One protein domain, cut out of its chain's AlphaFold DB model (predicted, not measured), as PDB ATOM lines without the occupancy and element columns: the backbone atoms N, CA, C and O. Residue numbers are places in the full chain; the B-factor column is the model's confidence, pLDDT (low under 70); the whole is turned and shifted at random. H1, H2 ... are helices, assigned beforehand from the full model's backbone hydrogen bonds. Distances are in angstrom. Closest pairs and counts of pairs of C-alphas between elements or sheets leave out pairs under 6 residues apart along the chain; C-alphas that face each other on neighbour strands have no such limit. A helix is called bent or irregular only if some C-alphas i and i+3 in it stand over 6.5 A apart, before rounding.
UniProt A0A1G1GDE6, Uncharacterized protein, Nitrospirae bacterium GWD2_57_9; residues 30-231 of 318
ATOM      1  N   GLU A  30      26.441   6.171   5.825       86.75
ATOM      2  CA  GLU A  30      25.930   6.618   7.114       86.75
ATOM      3  C   GLU A  30      25.377   8.037   6.994       86.75
ATOM      4  O   GLU A  30      26.106   8.990   6.703       86.75
ATOM      5  N   LYS A  31      24.081   8.204   7.251       91.69
ATOM      6  CA  LYS A  31      23.454   9.528   7.228       91.69
ATOM      7  C   LYS A  31      23.757  10.299   8.509       91.69
ATOM      8  O   LYS A  31      24.065   9.721   9.557       91.69
ATOM      9  N   ASN A  32      23.672  11.625   8.424       94.31
ATOM     10  CA  ASN A  32      23.821  12.523   9.564       94.31
ATOM     11  C   ASN A  32      22.434  12.845  10.167       94.31
ATOM     12  O   ASN A  32      21.664  13.575   9.535       94.31
ATOM     13  N   PRO A  33      22.112  12.359  11.383       96.12
ATOM     14  CA  PRO A  33      20.805  12.572  12.006       96.12
ATOM     15  C   PRO A  33      20.508  14.034  12.331       96.12
ATOM     16  O   PRO A  33      19.382  14.486  12.147       96.12
ATOM     17  N   ALA A  34      21.522  14.797  12.744       95.25
ATOM     18  CA  ALA A  34      21.387  16.224  13.021       95.25
ATOM     19  C   ALA A  34      20.965  17.012  11.770       95.25
ATOM     20  O   ALA A  34      20.114  17.899  11.848       95.25
ATOM     21  N   ARG A  35      21.522  16.652  10.605       96.06
ATOM     22  CA  ARG A  35      21.147  17.255   9.320       96.06
ATOM     23  C   ARG A  35      19.719  16.883   8.930       96.06
ATOM     24  O   ARG A  35      18.967  17.769   8.547       96.06
ATOM     25  N   ALA A  36      19.344  15.609   9.067       96.06
ATOM     26  CA  ALA A  36      17.989  15.146   8.771       96.06
ATOM     27  C   ALA A  36      16.942  15.882   9.625       96.06
ATOM     28  O   ALA A  36      15.981  16.421   9.085       96.06
ATOM     29  N   TYR A  37      17.172  15.981  10.937       96.44
ATOM     30  CA  TYR A  37      16.307  16.733  11.848       96.44
ATOM     31  C   TYR A  37      16.191  18.203  11.446       96.44
ATOM     32  O   TYR A  37      15.090  18.709  11.287       96.44
ATOM     33  N   THR A  38      17.330  18.868  11.231       96.50
ATOM     34  CA  THR A  38      17.377  20.302  10.908       96.50
ATOM     35  C   THR A  38      16.655  20.617   9.600       96.50
ATOM     36  O   THR A  38      15.878  21.564   9.541       96.50
ATOM     37  N   LEU A  39      16.875  19.810   8.558       95.56
ATOM     38  CA  LEU A  39      16.170  19.964   7.285       95.56
ATOM     39  C   LEU A  39      14.666  19.762   7.456       95.56
ATOM     40  O   LEU A  39      13.879  20.516   6.904       95.56
ATOM     41  N   SER A  40      14.267  18.761   8.235       94.62
ATOM     42  CA  SER A  40      12.858  18.480   8.487       94.62
ATOM     43  C   SER A  40      12.172  19.585   9.298       94.62
ATOM     44  O   SER A  40      11.042  19.953   8.992       94.62
ATOM     45  N   LEU A  41      12.877  20.146  10.287       94.31
ATOM     46  CA  LEU A  41      12.403  21.248  11.116       94.31
ATOM     47  C   LEU A  41      12.222  22.528  10.287       94.31
ATOM     48  O   LEU A  41      11.152  23.122  10.329       94.31
ATOM     49  N   LEU A  42      13.235  22.934   9.514       93.12
ATOM     50  CA  LEU A  42      13.224  24.212   8.786       93.12
ATOM     51  C   LEU A  42      12.457  24.169   7.459       93.12
ATOM     52  O   LEU A  42      11.891  25.175   7.052       93.12
ATOM     53  N   TRP A  43      12.447  23.018   6.787       91.06
ATOM     54  CA  TRP A  43      11.847  22.833   5.462       91.06
ATOM     55  C   TRP A  43      10.777  21.738   5.484       91.06
ATOM     56  O   TRP A  43      10.697  20.913   4.572       91.06
ATOM     57  N   TRP A  44       9.997  21.701   6.569       87.56
ATOM     58  CA  TRP A  44       8.723  20.977   6.674       87.56
ATOM     59  C   TRP A  44       8.738  19.555   6.096       87.56
ATOM     60  O   TRP A  44       7.907  19.183   5.274       87.56
ATOM     61  N   GLY A  45       9.709  18.749   6.526       85.94
ATOM     62  CA  GLY A  45       9.830  17.357   6.085       85.94
ATOM     63  C   GLY A  45      10.959  17.063   5.099       85.94
ATOM     64  O   GLY A  45      11.227  15.887   4.873       85.94
ATOM     65  N   ALA A  46      11.724  18.053   4.617       93.00
ATOM     66  CA  ALA A  46      12.875  17.820   3.721       93.00
ATOM     67  C   ALA A  46      13.955  16.870   4.295       93.00
ATOM     68  O   ALA A  46      14.782  16.308   3.571       93.00
ATOM     69  N   GLY A  47      13.958  16.637   5.612       93.56
ATOM     70  CA  GLY A  47      14.773  15.589   6.229       93.56
ATOM     71  C   GLY A  47      14.426  14.174   5.755       93.56
ATOM     72  O   GLY A  47      15.297  13.305   5.746       93.56
ATOM     73  N   GLN A  48      13.188  13.945   5.317       94.62
ATOM     74  CA  GLN A  48      12.753  12.672   4.751       94.62
ATOM     75  C   GLN A  48      13.265  12.477   3.323       94.62
ATOM     76  O   GLN A  48      13.707  11.377   2.987       94.62
ATOM     77  N   ASP A  49      13.370  13.543   2.525       94.00
ATOM     78  CA  ASP A  49      14.073  13.490   1.233       94.00
ATOM     79  C   ASP A  49      15.550  13.150   1.409       94.00
ATOM     80  O   ASP A  49      16.086  12.281   0.720       94.00
ATOM     81  N   TYR A  50      16.203  13.746   2.411       93.75
ATOM     82  CA  TYR A  50      17.559  13.351   2.798       93.75
ATOM     83  C   TYR A  50      17.628  11.863   3.199       93.75
ATOM     84  O   TYR A  50      18.599  11.149   2.906       93.75
ATOM     85  N   ASN A  51      16.556  11.340   3.796       93.62
ATOM     86  CA  ASN A  51      16.409   9.924   4.106       93.62
ATOM     87  C   ASN A  51      16.044   9.030   2.905       93.62
ATOM     88  O   ASN A  51      16.141   7.813   3.059       93.62
ATOM     89  N   LYS A  52      15.854   9.582   1.696       92.81
ATOM     90  CA  LYS A  52      15.356   8.887   0.490       92.81
ATOM     91  C   LYS A  52      13.918   8.368   0.645       92.81
ATOM     92  O   LYS A  52      13.520   7.426  -0.032       92.81
ATOM     93  N   GLU A  53      13.136   8.981   1.530       91.44
ATOM     94  CA  GLU A  53      11.716   8.693   1.746       91.44
ATOM     95  C   GLU A  53      10.841   9.757   1.058       91.44
ATOM     96  O   GLU A  53      10.025  10.425   1.693       91.44
ATOM     97  N   HIS A  54      11.022   9.922  -0.257       90.50
ATOM     98  CA  HIS A  54      10.418  11.010  -1.041       90.50
ATOM     99  C   HIS A  54       8.892  11.076  -0.939       90.50
ATOM    100  O   HIS A  54       8.333  12.153  -0.762       90.50
ATOM    101  N   GLY A  55       8.210   9.925  -0.969       90.25
ATOM    102  CA  GLY A  55       6.750   9.884  -0.835       90.25
ATOM    103  C   GLY A  55       6.258  10.438   0.506       90.25
ATOM    104  O   GLY A  55       5.269  11.162   0.544       90.25
ATOM    105  N   LYS A  56       6.983  10.164   1.601       89.31
ATOM    106  CA  LYS A  56       6.655  10.723   2.921       89.31
ATOM    107  C   LYS A  56       6.942  12.221   2.974       89.31
ATOM    108  O   LYS A  56       6.104  12.967   3.462       89.31
ATOM    109  N   SER A  57       8.098  12.651   2.457       90.06
ATOM    110  CA  SER A  57       8.464  14.074   2.398       90.06
ATOM    111  C   SER A  57       7.408  14.893   1.658       90.06
ATOM    112  O   SER A  57       6.888  15.866   2.197       90.06
ATOM    113  N   LEU A  58       7.019  14.435   0.463       90.94
ATOM    114  CA  LEU A  58       6.019  15.096  -0.368       90.94
ATOM    115  C   LEU A  58       4.651  15.135   0.316       90.94
ATOM    116  O   LEU A  58       4.026  16.189   0.346       90.94
ATOM    117  N   ALA A  59       4.203  14.027   0.916       89.81
ATOM    118  CA  ALA A  59       2.948  14.011   1.667       89.81
ATOM    119  C   ALA A  59       2.953  15.047   2.804       89.81
ATOM    120  O   ALA A  59       1.988  15.789   2.969       89.81
ATOM    121  N   PHE A  60       4.052  15.147   3.556       88.44
ATOM    122  CA  PHE A  60       4.181  16.110   4.651       88.44
ATOM    123  C   PHE A  60       4.199  17.559   4.169       88.44
ATOM    124  O   PHE A  60       3.487  18.390   4.731       88.44
ATOM    125  N   GLN A  61       4.958  17.852   3.113       89.88
ATOM    126  CA  GLN A  61       5.008  19.188   2.522       89.88
ATOM    127  C   GLN A  61       3.645  19.603   1.971       89.88
ATOM    128  O   GLN A  61       3.196  20.706   2.261       89.88
ATOM    129  N   VAL A  62       2.954  18.723   1.239       90.25
ATOM    130  CA  VAL A  62       1.614  19.007   0.700       90.25
ATOM    131  C   VAL A  62       0.622  19.281   1.826       90.25
ATOM    132  O   VAL A  62      -0.106  20.266   1.747       90.25
ATOM    133  N   ILE A  63       0.619  18.470   2.890       89.25
ATOM    134  CA  ILE A  63      -0.254  18.689   4.051       89.25
ATOM    135  C   ILE A  63       0.041  20.050   4.693       89.25
ATOM    136  O   ILE A  63      -0.879  20.836   4.893       89.25
ATOM    137  N   LEU A  64       1.306  20.367   4.977       86.06
ATOM    138  CA  LEU A  64       1.671  21.629   5.631       86.06
ATOM    139  C   LEU A  64       1.405  22.851   4.743       86.06
ATOM    140  O   LEU A  64       0.902  23.856   5.238       86.06
ATOM    141  N   ILE A  65       1.662  22.764   3.436       88.50
ATOM    142  CA  ILE A  65       1.326  23.824   2.477       88.50
ATOM    143  C   ILE A  65      -0.189  24.014   2.407       88.50
ATOM    144  O   ILE A  65      -0.652  25.146   2.501       88.50
ATOM    145  N   ALA A  66      -0.966  22.934   2.279       88.44
ATOM    146  CA  ALA A  66      -2.425  23.006   2.237       88.44
ATOM    147  C   ALA A  66      -2.995  23.637   3.512       88.44
ATOM    148  O   ALA A  66      -3.922  24.437   3.436       88.44
ATOM    149  N   LEU A  67      -2.407  23.330   4.668       85.31
ATOM    150  CA  LEU A  67      -2.770  23.944   5.938       85.31
ATOM    151  C   LEU A  67      -2.438  25.436   5.970       85.31
ATOM    152  O   LEU A  67      -3.317  26.228   6.275       85.31
ATOM    153  N   ILE A  68      -1.217  25.839   5.608       84.44
ATOM    154  CA  ILE A  68      -0.814  27.255   5.600       84.44
ATOM    155  C   ILE A  68      -1.668  28.056   4.612       84.44
ATOM    156  O   ILE A  68      -2.210  29.100   4.966       84.44
ATOM    157  N   VAL A  69      -1.826  27.558   3.383       86.50
ATOM    158  CA  VAL A  69      -2.667  28.187   2.356       86.50
ATOM    159  C   VAL A  69      -4.126  28.220   2.801       86.50
ATOM    160  O   VAL A  69      -4.775  29.249   2.643       86.50
ATOM    161  N   GLY A  70      -4.628  27.144   3.407       84.31
ATOM    162  CA  GLY A  70      -5.979  27.071   3.955       84.31
ATOM    163  C   GLY A  70      -6.213  28.085   5.073       84.31
ATOM    164  O   GLY A  70      -7.211  28.796   5.044       84.31
ATOM    165  N   THR A  71      -5.274  28.222   6.013       81.94
ATOM    166  CA  THR A  71      -5.336  29.227   7.083       81.94
ATOM    167  C   THR A  71      -5.259  30.647   6.524       81.94
ATOM    168  O   THR A  71      -6.045  31.496   6.933       81.94
ATOM    169  N   MET A  72      -4.372  30.917   5.560       81.12
ATOM    170  CA  MET A  72      -4.301  32.229   4.904       81.12
ATOM    171  C   MET A  72      -5.590  32.553   4.145       81.12
ATOM    172  O   MET A  72      -6.105  33.659   4.266       81.12
ATOM    173  N   ALA A  73      -6.143  31.595   3.399       83.56
ATOM    174  CA  ALA A  73      -7.413  31.767   2.707       83.56
ATOM    175  C   ALA A  73      -8.557  32.009   3.703       83.56
ATOM    176  O   ALA A  73      -9.350  32.924   3.503       83.56
ATOM    177  N   ALA A  74      -8.611  31.254   4.803       81.50
ATOM    178  CA  ALA A  74      -9.598  31.457   5.858       81.50
ATOM    179  C   ALA A  74      -9.471  32.839   6.518       81.50
ATOM    180  O   ALA A  74     -10.488  33.446   6.836       81.50
ATOM    181  N   ALA A  75      -8.251  33.358   6.678       80.25
ATOM    182  CA  ALA A  75      -8.018  34.701   7.203       80.25
ATOM    183  C   ALA A  75      -8.425  35.800   6.207       80.25
ATOM    184  O   ALA A  75      -9.076  36.763   6.594       80.25
ATOM    185  N   ILE A  76      -8.081  35.658   4.920       85.81
ATOM    186  CA  ILE A  76      -8.418  36.634   3.866       85.81
ATOM    187  C   ILE A  76      -9.929  36.673   3.607       85.81
ATOM    188  O   ILE A  76     -10.499  37.736   3.377       85.81
ATOM    189  N   PHE A  77     -10.582  35.512   3.631       87.25
ATOM    190  CA  PHE A  77     -12.015  35.371   3.383       87.25
ATOM    191  C   PHE A  77     -12.810  35.171   4.677       87.25
ATOM    192  O   PHE A  77     -13.881  34.561   4.633       87.25
ATOM    193  N   SER A  78     -12.313  35.684   5.808       81.00
ATOM    194  CA  SER A  78     -12.891  35.462   7.139       81.00
ATOM    195  C   SER A  78     -14.381  35.771   7.176       81.00
ATOM    196  O   SER A  78     -15.163  34.935   7.612       81.00
ATOM    197  N   ASP A  79     -14.797  36.914   6.634       83.19
ATOM    198  CA  ASP A  79     -16.193  37.357   6.695       83.19
ATOM    199  C   ASP A  79     -17.124  36.409   5.935       83.19
ATOM    200  O   ASP A  79     -18.178  36.015   6.431       83.19
ATOM    201  N   ARG A  80     -16.705  35.973   4.738       88.25
ATOM    202  CA  ARG A  80     -17.468  35.018   3.918       88.25
ATOM    203  C   ARG A  80     -17.493  33.633   4.551       88.25
ATOM    204  O   ARG A  80     -18.513  32.955   4.493       88.25
ATOM    205  N   LEU A  81     -16.380  33.223   5.152       84.06
ATOM    206  CA  LEU A  81     -16.260  31.949   5.844       84.06
ATOM    207  C   LEU A  81     -17.149  31.926   7.093       84.06
ATOM    208  O   LEU A  81     -17.886  30.965   7.283       84.06
ATOM    209  N   PHE A  82     -17.167  32.996   7.891       81.00
ATOM    210  CA  PHE A  82     -18.058  33.122   9.045       81.00
ATOM    211  C   PHE A  82     -19.533  33.167   8.644       81.00
ATOM    212  O   PHE A  82     -20.341  32.507   9.292       81.00
ATOM    213  N   LEU A  83     -19.887  33.876   7.566       84.12
ATOM    214  CA  LEU A  83     -21.247  33.849   7.017       84.12
ATOM    215  C   LEU A  83     -21.647  32.425   6.608       84.12
ATOM    216  O   LEU A  83     -22.654  31.911   7.084       84.12
ATOM    217  N   SER A  84     -20.804  31.745   5.829       88.06
ATOM    218  CA  SER A  84     -21.063  30.369   5.399       88.06
ATOM    219  C   SER A  84     -21.159  29.390   6.573       88.06
ATOM    220  O   SER A  84     -21.988  28.485   6.542       88.06
ATOM    221  N   LEU A  85     -20.324  29.536   7.602       85.69
ATOM    222  CA  LEU A  85     -20.366  28.694   8.799       85.69
ATOM    223  C   LEU A  85     -21.632  28.943   9.618       85.69
ATOM    224  O   LEU A  85     -22.236  27.992  10.119       85.69
ATOM    225  N   ARG A  86     -22.073  30.202   9.695       83.94
ATOM    226  CA  ARG A  86     -23.334  30.578  10.333       83.94
ATOM    227  C   ARG A  86     -24.532  29.961   9.616       83.94
ATOM    228  O   ARG A  86     -25.415  29.446  10.295       83.94
ATOM    229  N   ASP A  87     -24.520  29.923   8.283       90.12
ATOM    230  CA  ASP A  87     -25.563  29.258   7.484       90.12
ATOM    231  C   ASP A  87     -25.648  27.747   7.778       90.12
ATOM    232  O   ASP A  87     -26.713  27.143   7.668       90.12
ATOM    233  N   HIS A  88     -24.546  27.140   8.228       89.94
ATOM    234  CA  HIS A  88     -24.480  25.740   8.661       89.94
ATOM    235  C   HIS A  88     -24.681  25.555  10.177       89.94
ATOM    236  O   HIS A  88     -24.401  24.479  10.707       89.94
ATOM    237  N   ASN A  89     -25.166  26.576  10.894       88.38
ATOM    238  CA  ASN A  89     -25.351  26.572  12.352       88.38
ATOM    239  C   ASN A  89     -24.066  26.282  13.156       88.38
ATOM    240  O   ASN A  89     -24.118  25.754  14.272       88.38
ATOM    241  N   VAL A  90     -22.896  26.627  12.615       89.00
ATOM    242  CA  VAL A  90     -21.628  26.541  13.344       89.00
ATOM    243  C   VAL A  90     -21.394  27.860  14.071       89.00
ATOM    244  O   VAL A  90     -21.298  28.917  13.448       89.00
ATOM    245  N   SER A  91     -21.316  27.810  15.403       89.75
ATOM    246  CA  SER A  91     -21.081  29.011  16.202       89.75
ATOM    247  C   SER A  91     -19.620  29.485  16.115       89.75
ATOM    248  O   SER A  91     -18.715  28.648  16.013       89.75
ATOM    249  N   PRO A  92     -19.356  30.806  16.202       88.69
ATOM    250  CA  PRO A  92     -18.001  31.361  16.165       88.69
ATOM    251  C   PRO A  92     -17.039  30.718  17.172       88.69
ATOM    252  O   PRO A  92     -15.908  30.395  16.813       88.69
ATOM    253  N   SER A  93     -17.491  30.439  18.398       91.31
ATOM    254  CA  SER A  93     -16.679  29.778  19.429       91.31
ATOM    255  C   SER A  93     -16.272  28.359  19.043       91.31
ATOM    256  O   SER A  93     -15.151  27.946  19.332       91.31
ATOM    257  N   ARG A  94     -17.142  27.604  18.355       91.75
ATOM    258  CA  ARG A  94     -16.810  26.256  17.860       91.75
ATOM    259  C   ARG A  94     -15.800  26.310  16.730       91.75
ATOM    260  O   ARG A  94     -14.883  25.491  16.704       91.75
ATOM    261  N   SER A  95     -15.941  27.269  15.822       89.25
ATOM    262  CA  SER A  95     -14.966  27.494  14.754       89.25
ATOM    263  C   SER A  95     -13.604  27.881  15.325       89.25
ATOM    264  O   SER A  95     -12.596  27.302  14.930       89.25
ATOM    265  N   PHE A  96     -13.584  28.788  16.306       90.69
ATOM    266  CA  PHE A  96     -12.372  29.209  17.003       90.69
ATOM    267  C   PHE A  96     -11.688  28.044  17.726       90.69
ATOM    268  O   PHE A  96     -10.517  27.768  17.482       90.69
ATOM    269  N   LEU A  97     -12.431  27.290  18.543       93.19
ATOM    270  CA  LEU A  97     -11.897  26.122  19.250       93.19
ATOM    271  C   LEU A  97     -11.347  25.064  18.279       93.19
ATOM    272  O   LEU A  97     -10.306  24.459  18.532       93.19
ATOM    273  N   SER A  98     -12.032  24.854  17.152       91.12
ATOM    274  CA  SER A  98     -11.585  23.920  16.112       91.12
ATOM    275  C   SER A  98     -10.287  24.390  15.453       91.12
ATOM    276  O   SER A  98      -9.404  23.571  15.195       91.12
ATOM    277  N   ALA A  99     -10.146  25.696  15.213       89.94
ATOM    278  CA  ALA A  99      -8.922  26.292  14.686       89.94
ATOM    279  C   ALA A  99      -7.749  26.146  15.670       89.94
ATOM    280  O   ALA A  99      -6.666  25.736  15.257       89.94
ATOM    281  N   GLU A 100      -7.973  26.393  16.963       91.75
ATOM    282  CA  GLU A 100      -6.977  26.192  18.027       91.75
ATOM    283  C   GLU A 100      -6.523  24.725  18.113       91.75
ATOM    284  O   GLU A 100      -5.324  24.429  18.127       91.75
ATOM    285  N   PHE A 101      -7.465  23.777  18.091       93.56
ATOM    286  CA  PHE A 101      -7.143  22.348  18.112       93.56
ATOM    287  C   PHE A 101      -6.356  21.908  16.872       93.56
ATOM    288  O   PHE A 101      -5.386  21.145  16.971       93.56
ATOM    289  N   LEU A 102      -6.757  22.399  15.696       91.44
ATOM    290  CA  LEU A 102      -6.051  22.137  14.450       91.44
ATOM    291  C   LEU A 102      -4.628  22.702  14.519       91.44
ATOM    292  O   LEU A 102      -3.678  21.974  14.245       91.44
ATOM    293  N   PHE A 103      -4.462  23.951  14.954       91.62
ATOM    294  CA  PHE A 103      -3.158  24.588  15.112       91.62
ATOM    295  C   PHE A 103      -2.236  23.799  16.051       91.62
ATOM    296  O   PHE A 103      -1.107  23.470  15.678       91.62
ATOM    297  N   PHE A 104      -2.730  23.396  17.223       93.81
ATOM    298  CA  PHE A 104      -1.966  22.564  18.154       93.81
ATOM    299  C   PHE A 104      -1.544  21.223  17.531       93.81
ATOM    300  O   PHE A 104      -0.387  20.805  17.641       93.81
ATOM    301  N   SER A 105      -2.461  20.570  16.812       93.25
ATOM    302  CA  SER A 105      -2.198  19.306  16.116       93.25
ATOM    303  C   SER A 105      -1.116  19.455  15.044       93.25
ATOM    304  O   SER A 105      -0.246  18.589  14.915       93.25
ATOM    305  N   ILE A 106      -1.118  20.572  14.312       91.31
ATOM    306  CA  ILE A 106      -0.106  20.894  13.299       91.31
ATOM    307  C   ILE A 106       1.271  21.057  13.938       91.31
ATOM    308  O   ILE A 106       2.246  20.509  13.421       91.31
ATOM    309  N   LEU A 107       1.366  21.755  15.073       93.56
ATOM    310  CA  LEU A 107       2.631  21.912  15.792       93.56
ATOM    311  C   LEU A 107       3.190  20.557  16.251       93.56
ATOM    312  O   LEU A 107       4.371  20.271  16.036       93.56
ATOM    313  N   ILE A 108       2.347  19.688  16.823       94.12
ATOM    314  CA  ILE A 108       2.748  18.323  17.205       94.12
ATOM    315  C   ILE A 108       3.229  17.541  15.984       94.12
ATOM    316  O   ILE A 108       4.273  16.880  16.040       94.12
ATOM    317  N   PHE A 109       2.477  17.600  14.886       91.81
ATOM    318  CA  PHE A 109       2.795  16.888  13.658       91.81
ATOM    319  C   PHE A 109       4.140  17.339  13.080       91.81
ATOM    320  O   PHE A 109       5.011  16.504  12.830       91.81
ATOM    321  N   TRP A 110       4.356  18.651  12.967       92.62
ATOM    322  CA  TRP A 110       5.600  19.248  12.480       92.62
ATOM    323  C   TRP A 110       6.826  18.760  13.266       92.62
ATOM    324  O   TRP A 110       7.799  18.273  12.680       92.62
ATOM    325  N   ILE A 111       6.762  18.789  14.600       94.56
ATOM    326  CA  ILE A 111       7.869  18.338  15.456       94.56
ATOM    327  C   ILE A 111       8.048  16.821  15.430       94.56
ATOM    328  O   ILE A 111       9.181  16.323  15.444       94.56
ATOM    329  N   SER A 112       6.953  16.073  15.325       92.94
ATOM    330  CA  SER A 112       7.000  14.617  15.196       92.94
ATOM    331  C   SER A 112       7.704  14.189  13.908       92.94
ATOM    332  O   SER A 112       8.528  13.273  13.952       92.94
ATOM    333  N   ILE A 113       7.462  14.886  12.792       93.81
ATOM    334  CA  ILE A 113       8.138  14.641  11.508       93.81
ATOM    335  C   ILE A 113       9.637  14.947  11.604       93.81
ATOM    336  O   ILE A 113      10.462  14.196  11.075       93.81
ATOM    337  N   ALA A 114      10.026  16.015  12.307       95.50
ATOM    338  CA  ALA A 114      11.437  16.313  12.538       95.50
ATOM    339  C   ALA A 114      12.129  15.208  13.349       95.50
ATOM    340  O   ALA A 114      13.184  14.696  12.951       95.50
ATOM    341  N   GLY A 115      11.501  14.774  14.445       95.38
ATOM    342  CA  GLY A 115      11.988  13.667  15.267       95.38
ATOM    343  C   GLY A 115      12.048  12.332  14.515       95.38
ATOM    344  O   GLY A 115      12.984  11.552  14.714       95.38
ATOM    345  N   ASP A 116      11.090  12.064  13.629       95.00
ATOM    346  CA  ASP A 116      11.097  10.871  12.785       95.00
ATOM    347  C   ASP A 116      12.265  10.874  11.792       95.00
ATOM    348  O   ASP A 116      13.042   9.916  11.760       95.00
ATOM    349  N   ALA A 117      12.488  11.991  11.091       96.00
ATOM    350  CA  ALA A 117      13.613  12.140  10.170       96.00
ATOM    351  C   ALA A 117      14.962  11.899  10.871       96.00
ATOM    352  O   ALA A 117      15.848  11.234  10.322       96.00
ATOM    353  N   TYR A 118      15.108  12.379  12.113       96.88
ATOM    354  CA  TYR A 118      16.276  12.088  12.945       96.88
ATOM    355  C   TYR A 118      16.439  10.585  13.195       96.88
ATOM    356  O   TYR A 118      17.524  10.035  12.999       96.88
ATOM    357  N   ARG A 119      15.377   9.907  13.655       95.19
ATOM    358  CA  ARG A 119      15.427   8.480  14.013       95.19
ATOM    359  C   ARG A 119      15.729   7.610  12.800       95.19
ATOM    360  O   ARG A 119      16.555   6.706  12.907       95.19
ATOM    361  N   THR A 120      15.126   7.904  11.654       94.38
ATOM    362  CA  THR A 120      15.377   7.194  10.394       94.38
ATOM    363  C   THR A 120      16.835   7.342   9.956       94.38
ATOM    364  O   THR A 120      17.503   6.343   9.681       94.38
ATOM    365  N   ALA A 121      17.389   8.557  10.006       94.62
ATOM    366  CA  ALA A 121      18.807   8.779   9.731       94.62
ATOM    367  C   ALA A 121      19.716   8.068  10.747       94.62
ATOM    368  O   ALA A 121      20.721   7.469  10.361       94.62
ATOM    369  N   ALA A 122      19.366   8.083  12.036       93.25
ATOM    370  CA  ALA A 122      20.141   7.426  13.087       93.25
ATOM    371  C   ALA A 122      20.191   5.900  12.911       93.25
ATOM    372  O   ALA A 122      21.254   5.313  13.093       93.25
ATOM    373  N   ARG A 123      19.088   5.270  12.483       92.06
ATOM    374  CA  ARG A 123      19.021   3.825  12.184       92.06
ATOM    375  C   ARG A 123      19.911   3.398  11.016       92.06
ATOM    376  O   ARG A 123      20.275   2.231  10.932       92.06
ATOM    377  N   SER A 124      20.265   4.317  10.114       90.06
ATOM    378  CA  SER A 124      21.166   4.009   8.993       90.06
ATOM    379  C   SER A 124      22.628   3.821   9.414       90.06
ATOM    380  O   SER A 124      23.425   3.300   8.634       90.06
ATOM    381  N   ARG A 125      22.988   4.254  10.628       89.38
ATOM    382  CA  ARG A 125      24.363   4.242  11.131       89.38
ATOM    383  C   ARG A 125      24.680   2.928  11.833       89.38
ATOM    384  O   ARG A 125      23.834   2.367  12.524       89.38
ATOM    385  N   SER A 126      25.926   2.481  11.703       85.62
ATOM    386  CA  SER A 126      26.445   1.339  12.466       85.62
ATOM    387  C   SER A 126      26.746   1.711  13.921       85.62
ATOM    388  O   SER A 126      26.597   0.903  14.833       85.62
ATOM    389  N   THR A 127      27.139   2.967  14.132       86.69
ATOM    390  CA  THR A 127      27.526   3.526  15.425       86.69
ATOM    391  C   THR A 127      26.588   4.648  15.842       86.69
ATOM    392  O   THR A 127      26.001   5.364  15.019       86.69
ATOM    393  N   ARG A 128      26.467   4.835  17.160       85.94
ATOM    394  CA  ARG A 128      25.694   5.936  17.729       85.94
ATOM    395  C   ARG A 128      26.227   7.273  17.210       85.94
ATOM    396  O   ARG A 128      27.430   7.494  17.149       85.94
ATOM    397  N   PHE A 129      25.317   8.183  16.870       90.81
ATOM    398  CA  PHE A 129      25.687   9.538  16.477       90.81
ATOM    399  C   PHE A 129      26.303  10.294  17.673       90.81
ATOM    400  O   PHE A 129      25.604  10.481  18.673       90.81
ATOM    401  N   PRO A 130      27.572  10.740  17.585       86.88
ATOM    402  CA  PRO A 130      28.274  11.384  18.699       86.88
ATOM    403  C   PRO A 130      27.877  12.854  18.899       86.88
ATOM    404  O   PRO A 130      28.366  13.500  19.818       86.88
ATOM    405  N   GLY A 131      27.006  13.396  18.044       90.75
ATOM    406  CA  GLY A 131      26.709  14.822  17.988       90.75
ATOM    407  C   GLY A 131      27.631  15.575  17.027       90.75
ATOM    408  O   GLY A 131      28.614  15.041  16.512       90.75
ATOM    409  N   ILE A 132      27.301  16.837  16.763       92.12
ATOM    410  CA  ILE A 132      28.151  17.723  15.967       92.12
ATOM    411  C   ILE A 132      29.379  18.167  16.776       92.12
ATOM    412  O   ILE A 132      29.346  18.236  18.009       92.12
ATOM    413  N   ARG A 133      30.469  18.478  16.066       87.81
ATOM    414  CA  ARG A 133      31.735  18.930  16.668       87.81
ATOM    415  C   ARG A 133      31.700  20.382  17.152       87.81
ATOM    416  O   ARG A 133      32.543  20.773  17.940       87.81
ATOM    417  N   ASN A 134      30.747  21.186  16.683       89.50
ATOM    418  CA  ASN A 134      30.688  22.598  17.049       89.50
ATOM    419  C   ASN A 134      30.142  22.786  18.477       89.50
ATOM    420  O   ASN A 134      29.104  22.222  18.823       89.50
ATOM    421  N   HIS A 135      30.833  23.603  19.272       88.00
ATOM    422  CA  HIS A 135      30.515  23.851  20.679       88.00
ATOM    423  C   HIS A 135      29.454  24.933  20.913       88.00
ATOM    424  O   HIS A 135      28.880  24.988  21.990       88.00
ATOM    425  N   VAL A 136      29.195  25.810  19.944       88.50
ATOM    426  CA  VAL A 136      28.306  26.972  20.125       88.50
ATOM    427  C   VAL A 136      26.967  26.756  19.428       88.50
ATOM    428  O   VAL A 136      25.919  27.078  19.992       88.50
ATOM    429  N   TYR A 137      26.976  26.155  18.233       92.25
ATOM    430  CA  TYR A 137      25.755  25.964  17.445       92.25
ATOM    431  C   TYR A 137      24.629  25.240  18.191       92.25
ATOM    432  O   TYR A 137      23.503  25.720  18.108       92.25
ATOM    433  N   PRO A 138      24.866  24.157  18.959       93.38
ATOM    434  CA  PRO A 138      23.789  23.515  19.707       93.38
ATOM    435  C   PRO A 138      23.091  24.463  20.687       93.38
ATOM    436  O   PRO A 138      21.869  24.438  20.780       93.38
ATOM    437  N   GLY A 139      23.843  25.329  21.374       90.38
ATOM    438  CA  GLY A 139      23.272  26.331  22.273       90.38
ATOM    439  C   GLY A 139      22.387  27.332  21.530       90.38
ATOM    440  O   GLY A 139      21.226  27.502  21.893       90.38
ATOM    441  N   LEU A 140      22.903  27.934  20.452       92.94
ATOM    442  CA  LEU A 140      22.160  28.911  19.642       92.94
ATOM    443  C   LEU A 140      20.904  28.304  19.006       92.94
ATOM    444  O   LEU A 140      19.831  28.895  19.066       92.94
ATOM    445  N   CYS A 141      21.014  27.098  18.449       95.38
ATOM    446  CA  CYS A 141      19.879  26.387  17.873       95.38
ATOM    447  C   CYS A 141      18.800  26.085  18.922       95.38
ATOM    448  O   CYS A 141      17.627  26.263  18.622       95.38
ATOM    449  N   SER A 142      19.168  25.686  20.147       94.88
ATOM    450  CA  SER A 142      18.191  25.470  21.226       94.88
ATOM    451  C   SER A 142      17.587  26.759  21.788       94.88
ATOM    452  O   SER A 142      16.484  26.711  22.323       94.88
ATOM    453  N   LEU A 143      18.271  27.903  21.667       90.94
ATOM    454  CA  LEU A 143      17.682  29.212  21.975       90.94
ATOM    455  C   LEU A 143      16.651  29.630  20.923       90.94
ATOM    456  O   LEU A 143      15.638  30.218  21.282       90.94
ATOM    457  N   LEU A 144      16.874  29.310  19.645       92.75
ATOM    458  CA  LEU A 144      15.890  29.557  18.584       92.75
ATOM    459  C   LEU A 144      14.713  28.580  18.652       92.75
ATOM    460  O   LEU A 144      13.568  28.981  18.480       92.75
ATOM    461  N   PHE A 145      14.995  27.301  18.898       94.44
ATOM    462  CA  PHE A 145      13.992  26.249  18.977       94.44
ATOM    463  C   PHE A 145      14.375  25.212  20.049       94.44
ATOM    464  O   PHE A 145      15.319  24.439  19.842       94.44
ATOM    465  N   PRO A 146      13.656  25.136  21.183       94.50
ATOM    466  CA  PRO A 146      13.984  24.232  22.277       94.50
ATOM    467  C   PRO A 146      14.070  22.783  21.810       94.50
ATOM    468  O   PRO A 146      13.205  22.277  21.102       94.50
ATOM    469  N   GLY A 147      15.135  22.096  22.214       94.19
ATOM    470  CA  GLY A 147      15.387  20.702  21.847       94.19
ATOM    471  C   GLY A 147      16.208  20.506  20.577       94.19
ATOM    472  O   GLY A 147      16.808  19.437  20.422       94.19
ATOM    473  N   TRP A 148      16.331  21.518  19.713       97.00
ATOM    474  CA  TRP A 148      17.112  21.408  18.478       97.00
ATOM    475  C   TRP A 148      18.584  21.090  18.771       97.00
ATOM    476  O   TRP A 148      19.133  20.113  18.255       97.00
ATOM    477  N   GLY A 149      19.219  21.829  19.677       95.94
ATOM    478  CA  GLY A 149      20.597  21.594  20.101       95.94
ATOM    479  C   GLY A 149      20.838  20.220  20.727       95.94
ATOM    480  O   GLY A 149      21.889  19.619  20.512       95.94
ATOM    481  N   GLN A 150      19.867  19.661  21.450       95.81
ATOM    482  CA  GLN A 150      19.964  18.304  21.995       95.81
ATOM    483  C   GLN A 150      19.979  17.246  20.881       95.81
ATOM    484  O   GLN A 150      20.762  16.295  20.959       95.81
ATOM    485  N   PHE A 151      19.197  17.425  19.810       95.88
ATOM    486  CA  PHE A 151      19.307  16.585  18.612       95.88
ATOM    487  C   PHE A 151      20.665  16.757  17.921       95.88
ATOM    488  O   PHE A 151      21.300  15.761  17.565       95.88
ATOM    489  N   LEU A 152      21.171  17.991  17.810       95.44
ATOM    490  CA  LEU A 152      22.520  18.254  17.286       95.44
ATOM    491  C   LEU A 152      23.613  17.577  18.128       95.44
ATOM    492  O   LEU A 152      24.617  17.131  17.579       95.44
ATOM    493  N   ASN A 153      23.404  17.434  19.436       94.19
ATOM    494  CA  ASN A 153      24.313  16.778  20.379       94.19
ATOM    495  C   ASN A 153      24.144  15.250  20.480       94.19
ATOM    496  O   ASN A 153      24.788  14.625  21.322       94.19
ATOM    497  N   GLY A 154      23.280  14.622  19.676       91.88
ATOM    498  CA  GLY A 154      23.079  13.169  19.745       91.88
ATOM    499  C   GLY A 154      22.275  12.692  20.962       91.88
ATOM    500  O   GLY A 154      22.424  11.546  21.407       91.88
ATOM    501  N   GLN A 155      21.417  13.556  21.515       92.88
ATOM    502  CA  GLN A 155      20.563  13.295  22.680       92.88
ATOM    503  C   GLN A 155      19.069  13.379  22.320       92.88
ATOM    504  O   GLN A 155      18.360  14.253  22.824       92.88
ATOM    505  N   PRO A 156      18.552  12.464  21.480       93.75
ATOM    506  CA  PRO A 156      17.204  12.581  20.925       93.75
ATOM    507  C   PRO A 156      16.095  12.539  21.978       93.75
ATOM    508  O   PRO A 156      15.101  13.223  21.816       93.75
ATOM    509  N   VAL A 157      16.262  11.795  23.077       92.62
ATOM    510  CA  VAL A 157      15.240  11.714  24.138       92.62
ATOM    511  C   VAL A 157      15.053  13.069  24.830       92.62
ATOM    512  O   VAL A 157      13.930  13.547  24.967       92.62
ATOM    513  N   LYS A 158      16.158  13.732  25.200       92.81
ATOM    514  CA  LYS A 158      16.110  15.096  25.746       92.81
ATOM    515  C   LYS A 158      15.620  16.100  24.706       92.81
ATOM    516  O   LYS A 158      14.848  16.990  25.038       92.81
ATOM    517  N   GLY A 159      16.067  15.946  23.458       94.62
ATOM    518  CA  GLY A 159      15.619  16.772  22.341       94.62
ATOM    519  C   GLY A 159      14.110  16.711  22.163       94.62
ATOM    520  O   GLY A 159      13.481  17.758  22.088       94.62
ATOM    521  N   SER A 160      13.518  15.515  22.193       95.38
ATOM    522  CA  SER A 160      12.067  15.331  22.141       95.38
ATOM    523  C   SER A 160      11.356  16.012  23.307       95.38
ATOM    524  O   SER A 160      10.407  16.741  23.056       95.38
ATOM    525  N   PHE A 161      11.838  15.852  24.546       95.31
ATOM    526  CA  PHE A 161      11.248  16.531  25.707       95.31
ATOM    527  C   PHE A 161      11.201  18.055  25.522       95.31
ATOM    528  O   PHE A 161      10.138  18.660  25.627       95.31
ATOM    529  N   PHE A 162      12.334  18.675  25.184       95.50
ATOM    530  CA  PHE A 162      12.376  20.122  24.975       95.50
ATOM    531  C   PHE A 162      11.601  20.565  23.729       95.50
ATOM    532  O   PHE A 162      10.974  21.615  23.764       95.50
ATOM    533  N   SER A 163      11.570  19.763  22.662       95.38
ATOM    534  CA  SER A 163      10.771  20.088  21.472       95.38
ATOM    535  C   SER A 163       9.271  20.058  21.775       95.38
ATOM    536  O   SER A 163       8.525  20.867  21.237       95.38
ATOM    537  N   THR A 164       8.812  19.180  22.673       94.44
ATOM    538  CA  THR A 164       7.428  19.211  23.169       94.44
ATOM    539  C   THR A 164       7.148  20.500  23.943       94.44
ATOM    540  O   THR A 164       6.100  21.109  23.756       94.44
ATOM    541  N   VAL A 165       8.092  20.969  24.765       92.75
ATOM    542  CA  VAL A 165       7.969  22.283  25.420       92.75
ATOM    543  C   VAL A 165       7.897  23.410  24.383       92.75
ATOM    544  O   VAL A 165       7.092  24.323  24.546       92.75
ATOM    545  N   ALA A 166       8.671  23.330  23.295       93.69
ATOM    546  CA  ALA A 166       8.593  24.289  22.193       93.69
ATOM    547  C   ALA A 166       7.197  24.324  21.553       93.69
ATOM    548  O   ALA A 166       6.701  25.407  21.266       93.69
ATOM    549  N   VAL A 167       6.544  23.167  21.375       95.19
ATOM    550  CA  VAL A 167       5.160  23.090  20.870       95.19
ATOM    551  C   VAL A 167       4.213  23.879  21.769       95.19
ATOM    552  O   VAL A 167       3.492  24.738  21.272       95.19
ATOM    553  N   PHE A 168       4.255  23.654  23.084       94.44
ATOM    554  CA  PHE A 168       3.430  24.420  24.022       94.44
ATOM    555  C   PHE A 168       3.765  25.912  24.012       94.44
ATOM    556  O   PHE A 168       2.867  26.738  24.125       94.44
ATOM    557  N   GLY A 169       5.040  26.272  23.851       93.94
ATOM    558  CA  GLY A 169       5.460  27.670  23.796       93.94
ATOM    559  C   GLY A 169       5.008  28.402  22.545       93.94
ATOM    560  O   GLY A 169       4.513  29.518  22.645       93.94
ATOM    561  N   LEU A 170       5.135  27.766  21.381       94.06
ATOM    562  CA  LEU A 170       4.629  28.305  20.122       94.06
ATOM    563  C   LEU A 170       3.106  28.385  20.121       94.06
ATOM    564  O   LEU A 170       2.560  29.379  19.649       94.06
ATOM    565  N   PHE A 171       2.439  27.380  20.694       95.06
ATOM    566  CA  PHE A 171       1.000  27.420  20.910       95.06
ATOM    567  C   PHE A 171       0.628  28.634  21.766       95.06
ATOM    568  O   PHE A 171      -0.089  29.510  21.305       95.06
ATOM    569  N   ALA A 172       1.228  28.779  22.950       94.94
ATOM    570  CA  ALA A 172       0.961  29.901  23.846       94.94
ATOM    571  C   ALA A 172       1.231  31.274  23.216       94.94
ATOM    572  O   ALA A 172       0.427  32.191  23.376       94.94
ATOM    573  N   ALA A 173       2.336  31.414  22.480       92.88
ATOM    574  CA  ALA A 173       2.723  32.668  21.840       92.88
ATOM    575  C   ALA A 173       1.706  33.156  20.796       92.88
ATOM    576  O   ALA A 173       1.607  34.360  20.575       92.88
ATOM    577  N   VAL A 174       0.957  32.241  20.171       92.38
ATOM    578  CA  VAL A 174      -0.070  32.564  19.171       92.38
ATOM    579  C   VAL A 174      -1.459  32.599  19.806       92.38
ATOM    580  O   VAL A 174      -2.169  33.590  19.661       92.38
ATOM    581  N   THR A 175      -1.833  31.569  20.562       93.50
ATOM    582  CA  THR A 175      -3.165  31.419  21.162       93.50
ATOM    583  C   THR A 175      -3.498  32.551  22.129       93.50
ATOM    584  O   THR A 175      -4.628  33.028  22.125       93.50
ATOM    585  N   ILE A 176      -2.547  33.037  22.939       94.25
ATOM    586  CA  ILE A 176      -2.807  34.138  23.884       94.25
ATOM    587  C   ILE A 176      -3.260  35.421  23.158       94.25
ATOM    588  O   ILE A 176      -4.364  35.894  23.444       94.25
ATOM    589  N   PRO A 177      -2.473  36.005  22.229       94.00
ATOM    590  CA  PRO A 177      -2.895  37.220  21.536       94.00
ATOM    591  C   PRO A 177      -4.110  36.989  20.635       94.00
ATOM    592  O   PRO A 177      -4.984  37.850  20.580       94.00
ATOM    593  N   VAL A 178      -4.202  35.833  19.968       91.38
ATOM    594  CA  VAL A 178      -5.341  35.499  19.101       91.38
ATOM    595  C   VAL A 178      -6.631  35.388  19.916       91.38
ATOM    596  O   VAL A 178      -7.632  35.993  19.544       91.38
ATOM    597  N   THR A 179      -6.606  34.721  21.072       92.81
ATOM    598  CA  THR A 179      -7.776  34.645  21.958       92.81
ATOM    599  C   THR A 179      -8.202  36.037  22.396       92.81
ATOM    600  O   THR A 179      -9.364  36.375  22.232       92.81
ATOM    601  N   LEU A 180      -7.278  36.876  22.874       91.38
ATOM    602  CA  LEU A 180      -7.607  38.242  23.300       91.38
ATOM    603  C   LEU A 180      -8.182  39.102  22.166       91.38
ATOM    604  O   LEU A 180      -9.081  39.905  22.406       91.38
ATOM    605  N   LEU A 181      -7.684  38.930  20.940       90.38
ATOM    606  CA  LEU A 181      -8.156  39.661  19.766       90.38
ATOM    607  C   LEU A 181      -9.571  39.236  19.352       90.38
ATOM    608  O   LEU A 181     -10.398  40.088  19.036       90.38
ATOM    609  N   PHE A 182      -9.847  37.930  19.345       89.75
ATOM    610  CA  PHE A 182     -11.124  37.383  18.880       89.75
ATOM    611  C   PHE A 182     -12.173  37.240  19.981       89.75
ATOM    612  O   PHE A 182     -13.344  37.046  19.659       89.75
ATOM    613  N   TRP A 183     -11.794  37.375  21.254       92.25
ATOM    614  CA  TRP A 183     -12.682  37.188  22.400       92.25
ATOM    615  C   TRP A 183     -14.011  37.961  22.312       92.25
ATOM    616  O   TRP A 183     -15.051  37.341  22.536       92.25
ATOM    617  N   PRO A 184     -14.042  39.256  21.923       90.25
ATOM    618  CA  PRO A 184     -15.300  40.004  21.808       90.25
ATOM    619  C   PRO A 184     -16.258  39.452  20.742       90.25
ATOM    620  O   PRO A 184     -17.460  39.690  20.811       90.25
ATOM    621  N   SER A 185     -15.729  38.723  19.758       88.00
ATOM    622  CA  SER A 185     -16.492  38.128  18.656       88.00
ATOM    623  C   SER A 185     -17.015  36.724  18.982       88.00
ATOM    624  O   SER A 185     -17.721  36.133  18.163       88.00
ATOM    625  N   LEU A 186     -16.665  36.166  20.148       89.44
ATOM    626  CA  LEU A 186     -17.094  34.835  20.569       89.44
ATOM    627  C   LEU A 186     -18.484  34.882  21.217       89.44
ATOM    628  O   LEU A 186     -18.737  35.629  22.166       89.44
ATOM    629  N   ASP A 187     -19.385  34.033  20.728       88.56
ATOM    630  CA  ASP A 187     -20.726  33.843  21.282       88.56
ATOM    631  C   ASP A 187     -20.687  33.344  22.734       88.56
ATOM    632  O   ASP A 187     -19.808  32.580  23.127       88.56
ATOM    633  N   SER A 188     -21.665  33.754  23.545       85.00
ATOM    634  CA  SER A 188     -21.831  33.309  24.933       85.00
ATOM    635  C   SER A 188     -22.366  31.870  24.997       85.00
ATOM    636  O   SER A 188     -23.537  31.644  25.303       85.00
ATOM    637  N   SER A 189     -21.522  30.896  24.658       87.44
ATOM    638  CA  SER A 189     -21.838  29.464  24.677       87.44
ATOM    639  C   SER A 189     -20.910  28.678  25.603       87.44
ATOM    640  O   SER A 189     -19.827  29.141  25.959       87.44
ATOM    641  N   ASP A 190     -21.277  27.435  25.930       89.19
ATOM    642  CA  ASP A 190     -20.423  26.512  26.701       89.19
ATOM    643  C   ASP A 190     -19.035  26.327  26.063       89.19
ATOM    644  O   ASP A 190     -18.036  26.083  26.736       89.19
ATOM    645  N   THR A 191     -18.945  26.483  24.738       91.81
ATOM    646  CA  THR A 191     -17.671  26.411  24.015       91.81
ATOM    647  C   THR A 191     -16.751  27.580  24.365       91.81
ATOM    648  O   THR A 191     -15.545  27.380  24.495       91.81
ATOM    649  N   ARG A 192     -17.299  28.781  24.586       91.44
ATOM    650  CA  ARG A 192     -16.524  29.948  25.029       91.44
ATOM    651  C   ARG A 192     -15.906  29.724  26.410       91.44
ATOM    652  O   ARG A 192     -14.766  30.122  26.623       91.44
ATOM    653  N   PHE A 193     -16.591  29.005  27.302       91.94
ATOM    654  CA  PHE A 193     -16.028  28.600  28.595       91.94
ATOM    655  C   PHE A 193     -14.829  27.647  28.436       91.94
ATOM    656  O   PHE A 193     -13.809  27.815  29.102       91.94
ATOM    657  N   ILE A 194     -14.902  26.681  27.510       94.69
ATOM    658  CA  ILE A 194     -13.770  25.788  27.193       94.69
ATOM    659  C   ILE A 194     -12.584  26.588  26.635       94.69
ATOM    660  O   ILE A 194     -11.443  26.354  27.037       94.69
ATOM    661  N   VAL A 195     -12.843  27.544  25.737       94.44
ATOM    662  CA  VAL A 195     -11.808  28.443  25.201       94.44
ATOM    663  C   VAL A 195     -11.158  29.245  26.329       94.44
ATOM    664  O   VAL A 195      -9.932  29.314  26.390       94.44
ATOM    665  N   GLU A 196     -11.947  29.781  27.264       94.81
ATOM    666  CA  GLU A 196     -11.416  30.493  28.429       94.81
ATOM    667  C   GLU A 196     -10.537  29.599  29.306       94.81
ATOM    668  O   GLU A 196      -9.479  30.026  29.763       94.81
ATOM    669  N   ALA A 197     -10.936  28.341  29.517       94.19
ATOM    670  CA  ALA A 197     -10.159  27.389  30.301       94.19
ATOM    671  C   ALA A 197      -8.806  27.087  29.637       94.19
ATOM    672  O   ALA A 197      -7.770  27.111  30.305       94.19
ATOM    673  N   ILE A 198      -8.794  26.860  28.316       94.44
ATOM    674  CA  ILE A 198      -7.558  26.671  27.539       94.44
ATOM    675  C   ILE A 198      -6.682  27.921  27.636       94.44
ATOM    676  O   ILE A 198      -5.484  27.812  27.903       94.44
ATOM    677  N   PHE A 199      -7.267  29.106  27.472       94.81
ATOM    678  CA  PHE A 199      -6.561  30.376  27.593       94.81
ATOM    679  C   PHE A 199      -5.942  30.559  28.984       94.81
ATOM    680  O   PHE A 199      -4.747  30.834  29.089       94.81
ATOM    681  N   ALA A 200      -6.705  30.325  30.053       93.81
ATOM    682  CA  ALA A 200      -6.239  30.451  31.430       93.81
ATOM    683  C   ALA A 200      -5.069  29.504  31.733       93.81
ATOM    684  O   ALA A 200      -4.048  29.929  32.275       93.81
ATOM    685  N   VAL A 201      -5.180  28.235  31.321       93.56
ATOM    686  CA  VAL A 201      -4.089  27.255  31.415       93.56
ATOM    687  C   VAL A 201      -2.865  27.755  30.648       93.56
ATOM    688  O   VAL A 201      -1.759  27.786  31.182       93.56
ATOM    689  N   THR A 202      -3.054  28.210  29.414       93.81
ATOM    690  CA  THR A 202      -1.964  28.670  28.546       93.81
ATOM    691  C   THR A 202      -1.216  29.865  29.148       93.81
ATOM    692  O   THR A 202       0.016  29.861  29.186       93.81
ATOM    693  N   VAL A 203      -1.939  30.850  29.689       92.44
ATOM    694  CA  VAL A 203      -1.364  32.020  30.376       92.44
ATOM    695  C   VAL A 203      -0.587  31.603  31.626       92.44
ATOM    696  O   VAL A 203       0.517  32.098  31.850       92.44
ATOM    697  N   LEU A 204      -1.116  30.660  32.412       89.81
ATOM    698  CA  LEU A 204      -0.458  30.163  33.623       89.81
ATOM    699  C   LEU A 204       0.871  29.451  33.310       89.81
ATOM    700  O   LEU A 204       1.848  29.603  34.042       89.81
ATOM    701  N   TYR A 205       0.921  28.683  32.218       88.44
ATOM    702  CA  TYR A 205       2.111  27.924  31.823       88.44
ATOM    703  C   TYR A 205       3.142  28.741  31.028       88.44
ATOM    704  O   TYR A 205       4.314  28.357  30.997       88.44
ATOM    705  N   ALA A 206       2.762  29.868  30.416       88.94
ATOM    706  CA  ALA A 206       3.656  30.671  29.573       88.94
ATOM    707  C   ALA A 206       4.993  31.071  30.248       88.94
ATOM    708  O   ALA A 206       6.044  30.897  29.617       88.94
ATOM    709  N   PRO A 207       5.035  31.508  31.527       86.19
ATOM    710  CA  PRO A 207       6.298  31.816  32.203       86.19
ATOM    711  C   PRO A 207       7.200  30.587  32.379       86.19
ATOM    712  O   PRO A 207       8.419  30.671  32.206       86.19
ATOM    713  N   LEU A 208       6.610  29.425  32.687       87.12
ATOM    714  CA  LEU A 208       7.350  28.173  32.847       87.12
ATOM    715  C   LEU A 208       7.989  27.742  31.523       87.12
ATOM    716  O   LEU A 208       9.139  27.305  31.502       87.12
ATOM    717  N   ILE A 209       7.265  27.900  30.415       88.62
ATOM    718  CA  ILE A 209       7.770  27.602  29.074       88.62
ATOM    719  C   ILE A 209       8.982  28.482  28.760       88.62
ATOM    720  O   ILE A 209      10.003  27.950  28.329       88.62
ATOM    721  N   ALA A 210       8.917  29.793  29.018       84.25
ATOM    722  CA  ALA A 210      10.048  30.695  28.787       84.25
ATOM    723  C   ALA A 210      11.297  30.265  29.582       84.25
ATOM    724  O   ALA A 210      12.411  30.243  29.050       84.25
ATOM    725  N   PHE A 211      11.115  29.836  30.835       86.38
ATOM    726  CA  PHE A 211      12.210  29.312  31.648       86.38
ATOM    727  C   PHE A 211      12.792  28.009  31.079       86.38
ATOM    728  O   PHE A 211      14.010  27.863  30.953       86.38
ATOM    729  N   LEU A 212      11.933  27.066  30.685       88.19
ATOM    730  CA  LEU A 212      12.353  25.805  30.071       88.19
ATOM    731  C   LEU A 212      13.034  26.013  28.709       88.19
ATOM    732  O   LEU A 212      13.932  25.248  28.352       88.19
ATOM    733  N   TRP A 213      12.658  27.062  27.977       89.44
ATOM    734  CA  TRP A 213      13.286  27.477  26.725       89.44
ATOM    735  C   TRP A 213      14.745  27.892  26.950       89.44
ATOM    736  O   TRP A 213      15.656  27.348  26.320       89.44
ATOM    737  N   LEU A 214      14.993  28.778  27.922       87.62
ATOM    738  CA  LEU A 214      16.346  29.180  28.323       87.62
ATOM    739  C   LEU A 214      17.158  27.987  28.839       87.62
ATOM    740  O   LEU A 214      18.325  27.808  28.476       87.62
ATOM    741  N   PHE A 215      16.528  27.131  29.648       88.88
ATOM    742  CA  PHE A 215      17.163  25.926  30.168       88.88
ATOM    743  C   PHE A 215      17.556  24.950  29.050       88.88
ATOM    744  O   PHE A 215      18.626  24.345  29.119       88.88
ATOM    745  N   SER A 216      16.750  24.838  27.989       92.44
ATOM    746  CA  SER A 216      17.084  24.042  26.805       92.44
ATOM    747  C   SER A 216      18.356  24.542  26.119       92.44
ATOM    748  O   SER A 216      19.240  23.736  25.807       92.44
ATOM    749  N   GLY A 217      18.479  25.862  25.932       90.62
ATOM    750  CA  GLY A 217      19.676  26.506  25.384       90.62
ATOM    751  C   GLY A 217      20.918  26.238  26.233       90.62
ATOM    752  O   GLY A 217      21.946  25.784  25.724       90.62
ATOM    753  N   TYR A 218      20.798  26.439  27.547       89.06
ATOM    754  CA  TYR A 218      21.881  26.173  28.492       89.06
ATOM    755  C   TYR A 218      22.296  24.694  28.524       89.06
ATOM    756  O   TYR A 218      23.491  24.400  28.466       89.06
ATOM    757  N   ASP A 219      21.352  23.746  28.576       91.06
ATOM    758  CA  ASP A 219      21.659  22.305  28.557       91.06
ATOM    759  C   ASP A 219      22.363  21.908  27.250       91.06
ATOM    760  O   ASP A 219      23.379  21.210  27.292       91.06
ATOM    761  N   ALA A 220      21.908  22.415  26.099       91.62
ATOM    762  CA  ALA A 220      22.547  22.139  24.813       91.62
ATOM    763  C   ALA A 220      23.976  22.701  24.737       91.62
ATOM    764  O   ALA A 220      24.891  22.014  24.263       91.62
ATOM    765  N   LEU A 221      24.198  23.917  25.240       90.06
ATOM    766  CA  LEU A 221      25.528  24.521  25.324       90.06
ATOM    767  C   LEU A 221      26.437  23.728  26.279       90.06
ATOM    768  O   LEU A 221      27.550  23.338  25.936       90.06
ATOM    769  N   LYS A 222      25.935  23.384  27.464       88.19
ATOM    770  CA  LYS A 222      26.681  22.625  28.474       88.19
ATOM    771  C   LYS A 222      27.090  21.230  27.994       88.19
ATOM    772  O   LYS A 222      28.141  20.735  28.399       88.19
ATOM    773  N   VAL A 223      26.247  20.572  27.196       86.81
ATOM    774  CA  VAL A 223      26.535  19.259  26.596       86.81
ATOM    775  C   VAL A 223      27.498  19.378  25.417       86.81
ATOM    776  O   VAL A 223      28.325  18.497  25.210       86.81
ATOM    777  N   SER A 224      27.414  20.454  24.638       87.06
ATOM    778  CA  SER A 224      28.300  20.648  23.489       87.06
ATOM    779  C   SER A 224      29.727  21.031  23.893       87.06
ATOM    780  O   SER A 224      30.660  20.631  23.199       87.06
ATOM    781  N   LEU A 225      29.904  21.709  25.032       85.50
ATOM    782  CA  LEU A 225      31.209  22.041  25.623       85.50
ATOM    783  C   LEU A 225      31.913  20.865  26.321       85.50
ATOM    784  O   LEU A 225      33.111  20.938  26.571       85.50
ATOM    785  N   ASP A 226      31.195  19.794  26.665       81.88
ATOM    786  CA  ASP A 226      31.740  18.666  27.425       81.88
ATOM    787  C   ASP A 226      31.395  17.348  26.729       81.88
ATOM    788  O   ASP A 226      30.284  16.829  26.866       81.88
ATOM    789  N   GLU A 227      32.347  16.798  25.972       74.62
ATOM    790  CA  GLU A 227      32.133  15.594  25.159       74.62
ATOM    791  C   GLU A 227      31.703  14.375  25.986       74.62
ATOM    792  O   GLU A 227      30.890  13.575  25.524       74.62
ATOM    793  N   LEU A 228      32.117  14.290  27.253       73.00
ATOM    794  CA  LEU A 228      31.694  13.218  28.163       73.00
ATOM    795  C   LEU A 228      30.194  13.283  28.440       73.00
ATOM    796  O   LEU A 228      29.538  12.271  28.679       73.00
ATOM    797  N   LYS A 229      29.600  14.477  28.366       76.44
ATOM    798  CA  LYS A 229      28.150  14.632  28.468       76.44
ATOM    799  C   LYS A 229      27.418  14.214  27.201       76.44
ATOM    800  O   LYS A 229      26.194  14.319  27.200       76.44
ATOM    801  N   LYS A 230      28.072  13.728  26.148       77.81
ATOM    802  CA  LYS A 230      27.404  13.119  24.983       77.81
ATOM    803  C   LYS A 230      27.291  11.594  25.129       77.81
ATOM    804  O   LYS A 230      26.330  11.000  24.631       77.81
ATOM    805  N   GLU A 231      28.164  10.987  25.934       75.12
ATOM    806  CA  GLU A 231      28.178   9.552  26.249       75.12
ATOM    807  C   GLU A 231      26.902   9.081  26.982       75.12
ATOM    808  O   GLU A 231      26.200   9.889  27.606       75.12
TER     809      GLU A 231
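AT A GLANCE: This is residues 30 to 231 of the 318 residues of an uncharacterized protein of Nitrospirae bacterium GWD2_57_9 (UniProt A0A1G1GDE6). Four long helices, H3, H5, H8 and the bent H9, make roughly a row along an elongated body, with H5 and H8 packed side by side in its middle and H3 more loosely placed next to H5. The short helices H1, H2, H6 and H7 gather toward the end of the row where H5 ends and H8 begins; H4 lies at the other end, and residues 75 to 80 stick out there. The printed part has 202 residues with nine named helices, H1 to H9 in order, and no named strand: all helix. It is only just compact, close to loose, with a radius of gyration of the C-alphas of 19.6 A and spans of 60 by 39 by 22 A.

HOW THE PARTS SIT: H1, residues 33 to 42, touches H2, residues 46 to 50, closest at the C-alphas of Ala 36 and Gly 47, 4.1 A. H2 touches H3, residues 54 to 76, through residues 54 to 57 of H3 alone, closest at the C-alphas of Gln 48 and Ser 57, 5.1 A. H4, residues 78 to 87, is close to H3 but not clearly touching, about perpendicular at 88 degrees, closest at the C-alphas of Ala 74 and Leu 81, 6.7 A. H5, residues 92 to 123, is close to H3 but not clearly touching, closest at the C-alphas of Leu 64 and Ile 106, 7.9 A. H6, residues 137 to 144, touches H7, residues 148 to 152, closest at the C-alphas of Pro 138 and Gly 149, 3.7 A. H7 touches H1, closest at the C-alphas of Ala 34 and Leu 152, 4.9 A. H8, residues 156 to 185, touches H5 at a shallow tilt of 17 degrees, opposite ways, closest at the C-alphas of Leu 107 and Val 167, 5.8 A. H8 is irregular, with C-alphas 181 and 184 7.4 A apart, and has a kink of 39 degrees near residue 179. H9, residues 190 to 224, was assigned as one helix by its hydrogen bonds but is bent, with C-alphas 204 and 207 7.1 A apart; its arms H9a, residues 190 to 204, and H9b, residues 207 to 224, stand at 46 degrees, a steep tilt. H9b touches H6 at a shallow tilt of 8 degrees, closest at the C-alphas of Gly 139 and Leu 221, 4.2 A. Every O i to N i+4 pair is within hydrogen-bond range in H1 to H7, H9a and H9b; in H8 it is 23 of 26.

IN THESE COORDINATES: H1 begins at C-alpha 33, (20.805, 12.572, 12.006). H3 is 32.2 A long, H5 46.3 A and H8 42.3 A; H9a is 21.4 A and H9b 26.2 A. H9b ends at C-alpha 224, (28.300, 20.648, 23.489).

THE WHOLE: The C-alphas of Asp 87 and Leu 228 are the two farthest apart, 63.0 A. The printed part has no cut; the link from H5 to H6, residues 124 to 136, is long, and the other links are tight. No printed residue has a pLDDT under 70.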